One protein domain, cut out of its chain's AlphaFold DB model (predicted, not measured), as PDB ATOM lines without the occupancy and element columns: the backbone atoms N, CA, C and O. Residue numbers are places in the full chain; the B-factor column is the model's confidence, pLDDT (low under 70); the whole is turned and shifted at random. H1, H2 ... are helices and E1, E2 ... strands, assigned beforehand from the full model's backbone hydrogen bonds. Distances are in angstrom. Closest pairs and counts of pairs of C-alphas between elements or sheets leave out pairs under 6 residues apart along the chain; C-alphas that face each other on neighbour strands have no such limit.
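Overview. This is residues 19 to 69 of the 85 residues of an uncharacterized protein of Methylobacterium sp (UniProt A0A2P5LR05). A meander of three strands, E3, E4 and E5, each the antiparallel neighbour of the one before, makes a staggered ribbon, and the single helix H1 packs across it. The small hairpin of E1 and E2 leads straight into the first residue of H1, Thr 28, and lies to one side, apart from the three-stranded sheet. The 51 printed residues hold one named helix and five named strands, in the order E1 E2 H1 E3 E4 E5, of the mixed class; both sheets are antiparallel, E1 - E2 and E3 - E4 - E5. The whole is only just compact, close to loose, with a radius of gyration of the C-alphas of 11.6 A, and elongated, spanning 33 by 21 by 17 A.

Along the chain. Find C-alpha 19 at (52.398, 69.038, -82.732), where E1 begins, residues 19 to 21. E2 is residues 24 to 27, and H1, residues 28 to 36, follows directly and covers 12.1 A. E3 is residues 42 to 45; E4, residues 51 to 58, covers 22.3 A from C-alpha 51 at (46.022, 67.213, -96.495). E5, residues 64 to 68, ends at C-alpha 68 at (42.018, 64.605, -87.883).

Arrangement. In the hairpin E1 and E2, look at N 19 and O 26, 2.7 A apart. H1, with every O i to N i+4 pair within hydrogen-bond range, is on the larger sheet at a height of 6.9 A; its closest C-alphas to E4 are Ile 32 and Val 56, 6.2 A. It lies only just over E4, with 3 C-alphas falling on it, and runs across at 76 degrees on the local plane. E4 pairs with E3 over residues 51 to 54, N 44 and O 52 at 2.8 A, and with E5 over 54 to 58, N 57 and O 65 at 2.8 A.

Size, cuts and confidence. The farthest C-alphas, Thr 23 and Arg 60, are 34.1 A apart. The printed part has no cut, and its five links are tight. Mean pLDDT of the printed part is 70.2, under 70 at residues 19 to 28, 44 to 51 and 61.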
ATOM      1  N   VAL A  19      52.843  68.923 -81.354       58.47
ATOM      2  CA  VAL A  19      52.398  69.038 -82.732       58.47
ATOM      3  C   VAL A  19      53.428  69.893 -83.451       58.47
ATOM      4  O   VAL A  19      53.653  71.034 -83.065       58.47
ATOM      5  N   GLY A  20      54.109  69.357 -84.459       54.88
ATOM      6  CA  GLY A  20      55.251  70.062 -85.036       54.88
ATOM      7  C   GLY A  20      55.645  69.658 -86.446       54.88
ATOM      8  O   GLY A  20      55.593  68.488 -86.822       54.88
ATOM      9  N   GLY A  21      56.050  70.649 -87.238       55.25
ATOM     10  CA  GLY A  21      56.561  70.458 -88.589       55.25
ATOM     11  C   GLY A  21      58.082  70.382 -88.603       55.25
ATOM     12  O   GLY A  21      58.732  70.403 -87.566       55.25
ATOM     13  N   ARG A  22      58.681  70.361 -89.799       46.72
ATOM     14  CA  ARG A  22      60.141  70.224 -89.977       46.72
ATOM     15  C   ARG A  22      60.977  71.319 -89.285       46.72
ATOM     16  O   ARG A  22      62.183  71.162 -89.178       46.72
ATOM     17  N   THR A  23      60.354  72.418 -88.856       48.44
ATOM     18  CA  THR A  23      61.014  73.606 -88.292       48.44
ATOM     19  C   THR A  23      60.377  74.133 -87.004       48.44
ATOM     20  O   THR A  23      60.780  75.187 -86.523       48.44
ATOM     21  N   TRP A  24      59.356  73.471 -86.456       57.69
ATOM     22  CA  TRP A  24      58.655  73.989 -85.278       57.69
ATOM     23  C   TRP A  24      57.942  72.874 -84.523       57.69
ATOM     24  O   TRP A  24      57.556  71.863 -85.102       57.69
ATOM     25  N   THR A  25      57.721  73.094 -83.236       59.97
ATOM     26  CA  THR A  25      56.968  72.202 -82.358       59.97
ATOM     27  C   THR A  25      56.141  73.074 -81.420       59.97
ATOM     28  O   THR A  25      56.664  74.035 -80.864       59.97
ATOM     29  N   LEU A  26      54.847  72.797 -81.310       65.38
ATOM     30  CA  LEU A  26      53.923  73.406 -80.355       65.38
ATOM     31  C   LEU A  26      53.390  72.326 -79.427       65.38
ATOM     32  O   LEU A  26      53.257  71.175 -79.834       65.38
ATOM     33  N   GLU A  27      53.042  72.699 -78.205       68.50
ATOM     34  CA  GLU A  27      52.295  71.812 -77.325       68.50
ATOM     35  C   GLU A  27      50.850  71.660 -77.807       68.50
ATOM     36  O   GLU A  27      50.254  72.559 -78.406       68.50
ATOM     37  N   THR A  28      50.253  70.512 -77.512       69.56
ATOM     38  CA  THR A  28      48.853  70.232 -77.853       69.56
ATOM     39  C   THR A  28      47.887  71.237 -77.236       69.56
ATOM     40  O   THR A  28      46.920  71.621 -77.888       69.56
ATOM     41  N   ALA A  29      48.159  71.710 -76.017       73.75
ATOM     42  CA  ALA A  29      47.342  72.730 -75.361       73.75
ATOM     43  C   ALA A  29      47.345  74.058 -76.140       73.75
ATOM     44  O   ALA A  29      46.284  74.637 -76.370       73.75
ATOM     45  N   ASP A  30      48.513  74.489 -76.624       77.44
ATOM     46  CA  ASP A  30      48.659  75.668 -77.481       77.44
ATOM     47  C   ASP A  30      47.898  75.517 -78.801       77.44
ATOM     48  O   ASP A  30      47.225  76.444 -79.255       77.44
ATOM     49  N   VAL A  31      47.982  74.341 -79.425       77.38
ATOM     50  CA  VAL A  31      47.266  74.065 -80.676       77.38
ATOM     51  C   VAL A  31      45.755  74.075 -80.459       77.38
ATOM     52  O   VAL A  31      45.046  74.714 -81.235       77.38
ATOM     53  N   ILE A  32      45.264  73.455 -79.382       79.69
ATOM     54  CA  ILE A  32      43.846  73.507 -79.001       79.69
ATOM     55  C   ILE A  32      43.406  74.964 -78.830       79.69
ATOM     56  O   ILE A  32      42.445  75.382 -79.470       79.69
ATOM     57  N   ALA A  33      44.139  75.763 -78.050       82.75
ATOM     58  CA  ALA A  33      43.796  77.164 -77.817       82.75
ATOM     59  C   ALA A  33      43.758  77.991 -79.118       82.75
ATOM     60  O   ALA A  33      42.887  78.843 -79.296       82.75
ATOM     61  N   ARG A  34      44.673  77.732 -80.059       84.31
ATOM     62  CA  ARG A  34      44.739  78.431 -81.355       84.31
ATOM     63  C   ARG A  34      43.604  78.042 -82.301       84.31
ATOM     64  O   ARG A  34      43.049  78.937 -82.950       84.31
ATOM     65  N   ILE A  35      43.242  76.757 -82.335       83.00
ATOM     66  CA  ILE A  35      42.079  76.254 -83.083       83.00
ATOM     67  C   ILE A  35      40.789  76.837 -82.491       83.00
ATOM     68  O   ILE A  35      39.970  77.387 -83.226       83.00
ATOM     69  N   GLU A  36      40.624  76.791 -81.165       83.38
ATOM     70  CA  GLU A  36      39.444  77.337 -80.477       83.38
ATOM     71  C   GLU A  36      39.321  78.852 -80.655       83.38
ATOM     72  O   GLU A  36      38.227  79.373 -80.869       83.38
ATOM     73  N   SER A  37      40.450  79.564 -80.666       82.62
ATOM     74  CA  SER A  37      40.489  81.001 -80.944       82.62
ATOM     75  C   SER A  37      40.199  81.346 -82.416       82.62
ATOM     76  O   SER A  37      40.185  82.535 -82.742       82.62
ATOM     77  N   ARG A  38      40.021  80.355 -83.307       75.94
ATOM     78  CA  ARG A  38      39.874  80.508 -84.771       75.94
ATOM     79  C   ARG A  38      40.956  81.382 -85.422       75.94
ATOM     80  O   ARG A  38      40.738  81.965 -86.479       75.94
ATOM     81  N   LYS A  39      42.121  81.490 -84.779       74.88
ATOM     82  CA  LYS A  39      43.245  82.300 -85.271       74.88
ATOM     83  C   LYS A  39      44.047  81.554 -86.326       74.88
ATOM     84  O   LYS A  39      44.552  82.177 -87.253       74.88
ATOM     85  N   GLU A  40      44.178  80.239 -86.167       75.56
ATOM     86  CA  GLU A  40      44.980  79.385 -87.038       75.56
ATOM     87  C   GLU A  40      44.290  78.034 -87.255       75.56
ATOM     88  O   GLU A  40      43.663  77.491 -86.344       75.56
ATOM     89  N   ALA A  41      44.435  77.494 -88.466       74.56
ATOM     90  CA  ALA A  41      44.011  76.147 -88.827       74.56
ATOM     91  C   ALA A  41      45.239  75.241 -88.978       74.56
ATOM     92  O   ALA A  41      46.298  75.676 -89.443       74.56
ATOM     93  N   PHE A  42      45.086  73.980 -88.590       76.00
ATOM     94  CA  PHE A  42      46.151  72.981 -88.607       76.00
ATOM     95  C   PHE A  42      45.737  71.817 -89.495       76.00
ATOM     96  O   PHE A  42      44.571  71.446 -89.507       76.00
ATOM     97  N   TYR A  43      46.694  71.226 -90.204       70.25
ATOM     98  CA  TYR A  43      46.459  70.069 -91.058       70.25
ATOM     99  C   TYR A  43      47.677  69.135 -91.049       70.25
ATOM    100  O   TYR A  43      48.820  69.561 -90.854       70.25
ATOM    101  N   VAL A  44      47.438  67.845 -91.263       69.62
ATOM    102  CA  VAL A  44      48.467  66.824 -91.478       69.62
ATOM    103  C   VAL A  44      48.564  66.492 -92.957       69.62
ATOM    104  O   VAL A  44      47.564  66.497 -93.657       69.62
ATOM    105  N   SER A  45      49.772  66.191 -93.429       59.81
ATOM    106  CA  SER A  45      49.962  65.557 -94.734       59.81
ATOM    107  C   SER A  45      50.139  64.065 -94.502       59.81
ATOM    108  O   SER A  45      51.087  63.674 -93.808       59.81
ATOM    109  N   THR A  46      49.257  63.249 -95.070       61.09
ATOM    110  CA  THR A  46      49.401  61.789 -95.068       61.09
ATOM    111  C   THR A  46      50.533  61.375 -96.008       61.09
ATOM    112  O   THR A  46      50.997  62.161 -96.840       61.09
ATOM    113  N   SER A  47      50.991  60.128 -95.893       50.97
ATOM    114  CA  SER A  47      52.006  59.559 -96.791       50.97
ATOM    115  C   SER A  47      51.556  59.508 -98.257       50.97
ATOM    116  O   SER A  47      52.400  59.449 -99.144       50.97
ATOM    117  N   GLN A  48      50.245  59.572 -98.517       54.91
ATOM    118  CA  GLN A  48      49.668  59.666 -99.862       54.91
ATOM    119  C   GLN A  48      49.615  61.109-100.399       54.91
ATOM    120  O   GLN A  48      49.173  61.325-101.522       54.91
ATOM    121  N   GLY A  49      50.087  62.098 -99.628       56.94
ATOM    122  CA  GLY A  49      50.084  63.511-100.017       56.94
ATOM    123  C   GLY A  49      48.762  64.232 -99.751       56.94
ATOM    124  O   GLY A  49      48.640  65.409-100.085       56.94
ATOM    125  N   GLU A  50      47.790  63.566 -99.126       61.50
ATOM    126  CA  GLU A  50      46.521  64.194 -98.765       61.50
ATOM    127  C   GLU A  50      46.692  65.101 -97.550       61.50
ATOM    128  O   GLU A  50      47.362  64.741 -96.577       61.50
ATOM    129  N   LEU A  51      46.083  66.285 -97.615       67.81
ATOM    130  CA  LEU A  51      46.022  67.213 -96.495       67.81
ATOM    131  C   LEU A  51      44.728  66.976 -95.728       67.81
ATOM    132  O   LEU A  51      43.644  67.048 -96.298       67.81
ATOM    133  N   VAL A  52      44.853  66.722 -94.432       71.56
ATOM    134  CA  VAL A  52      43.721  66.448 -93.553       71.56
ATOM    135  C   VAL A  52      43.724  67.450 -92.419       71.56
ATOM    136  O   VAL A  52      44.723  67.581 -91.712       71.56
ATOM    137  N   ASP A  53      42.608  68.139 -92.219       76.62
ATOM    138  CA  ASP A  53      42.471  69.109 -91.140       76.62
ATOM    139  C   ASP A  53      42.528  68.454 -89.759       76.62
ATOM    140  O   ASP A  53      42.027  67.351 -89.535       76.62
ATOM    141  N   VAL A  54      43.123  69.174 -88.814       78.25
ATOM    142  CA  VAL A  54      43.151  68.833 -87.395       78.25
ATOM    143  C   VAL A  54      42.088  69.637 -86.671       78.25
ATOM    144  O   VAL A  54      42.051  70.865 -86.741       78.25
ATOM    145  N   VAL A  55      41.251  68.927 -85.927       80.62
ATOM    146  CA  VAL A  55      40.149  69.485 -85.151       80.62
ATOM    147  C   VAL A  55      40.272  69.090 -83.683       80.62
ATOM    148  O   VAL A  55      40.844  68.053 -83.336       80.62
ATOM    149  N   VAL A  56      39.729  69.937 -82.812       82.06
ATOM    150  CA  VAL A  56      39.603  69.645 -81.381       82.06
ATOM    151  C   VAL A  56      38.348  68.810 -81.172       82.06
ATOM    152  O   VAL A  56      37.279  69.157 -81.670       82.06
ATOM    153  N   SER A  57      38.477  67.729 -80.416       78.12
ATOM    154  CA  SER A  57      37.368  66.872 -80.012       78.12
ATOM    155  C   SER A  57      37.375  66.653 -78.511       78.12
ATOM    156  O   SER A  57      38.376  66.905 -77.842       78.12
ATOM    157  N   ILE A  58      36.248  66.199 -77.978       76.25
ATOM    158  CA  ILE A  58      36.048  65.981 -76.546       76.25
ATOM    159  C   ILE A  58      35.693  64.515 -76.349       76.25
ATOM    160  O   ILE A  58      34.794  63.999 -77.009       76.25
ATOM    161  N   ASN A  59      36.415  63.826 -75.468       71.12
ATOM    162  CA  ASN A  59      36.113  62.432 -75.168       71.12
ATOM    163  C   ASN A  59      34.883  62.326 -74.245       71.12
ATOM    164  O   ASN A  59      34.423  63.310 -73.663       71.12
ATOM    165  N   ARG A  60      34.383  61.105 -74.031       71.38
ATOM    166  CA  ARG A  60      33.258  60.836 -73.109       71.38
ATOM    167  C   ARG A  60      33.496  61.279 -71.652       71.38
ATOM    168  O   ARG A  60      32.555  61.320 -70.871       71.38
ATOM    169  N   HIS A  61      34.743  61.580 -71.283       69.31
ATOM    170  CA  HIS A  61      35.151  62.066 -69.963       69.31
ATOM    171  C   HIS A  61      35.308  63.601 -69.915       69.31
ATOM    172  O   HIS A  61      35.747  64.132 -68.899       69.31
ATOM    173  N   GLY A  62      34.968  64.324 -70.990       70.88
ATOM    174  CA  GLY A  62      35.076  65.785 -71.056       70.88
ATOM    175  C   GLY A  62      36.489  66.311 -71.334       70.88
ATOM    176  O   GLY A  62      36.710  67.520 -71.289       70.88
ATOM    177  N   GLN A  63      37.456  65.440 -71.625       72.44
ATOM    178  CA  GLN A  63      38.830  65.844 -71.924       72.44
ATOM    179  C   GLN A  63      38.970  66.192 -73.410       72.44
ATOM    180  O   GLN A  63      38.552  65.425 -74.281       72.44
ATOM    181  N   LYS A  64      39.585  67.345 -73.696       75.31
ATOM    182  CA  LYS A  64      39.871  67.808 -75.060       75.31
ATOM    183  C   LYS A  64      41.109  67.115 -75.624       75.31
ATOM    184  O   LYS A  64      42.123  66.999 -74.938       75.31
ATOM    185  N   PHE A  65      41.046  66.724 -76.888       73.12
ATOM    186  CA  PHE A  65      42.157  66.139 -77.630       73.12
ATOM    187  C   PHE A  65      42.114  66.569 -79.099       73.12
ATOM    188  O   PHE A  65      41.106  67.084 -79.580       73.12
ATOM    189  N   LEU A  66      43.224  66.381 -79.810       75.38
ATOM    190  CA  LEU A  66      43.312  66.654 -81.244       75.38
ATOM    191  C   LEU A  66      43.059  65.372 -82.034       75.38
ATOM    192  O   LEU A  66      43.593  64.318 -81.693       75.38
ATOM    193  N   ARG A  67      42.278  65.483 -83.103       72.69
ATOM    194  CA  ARG A  67      42.024  64.418 -84.083       72.69
ATOM    195  C   ARG A  67      42.046  64.995 -85.488       72.69
ATOM    196  O   ARG A  67      41.895  66.207 -85.650       72.69
ATOM    197  N   THR A  68      42.191  64.155 -86.501       74.75
ATOM    198  CA  THR A  68      42.018  64.605 -87.883       74.75
ATOM    199  C   THR A  68      40.554  64.480 -88.322       74.75
ATOM    200  O   THR A  68      39.766  63.761 -87.706       74.75
ATOM    201  N   THR A  69      40.135  65.199 -89.363       70.12
ATOM    202  CA  THR A  69      38.762  65.086 -89.892       70.12
ATOM    203  C   THR A  69      38.466  63.712 -90.487       70.12
ATOM    204  O   THR A  69      37.310  63.299 -90.465       70.12
TER     205      THR A  69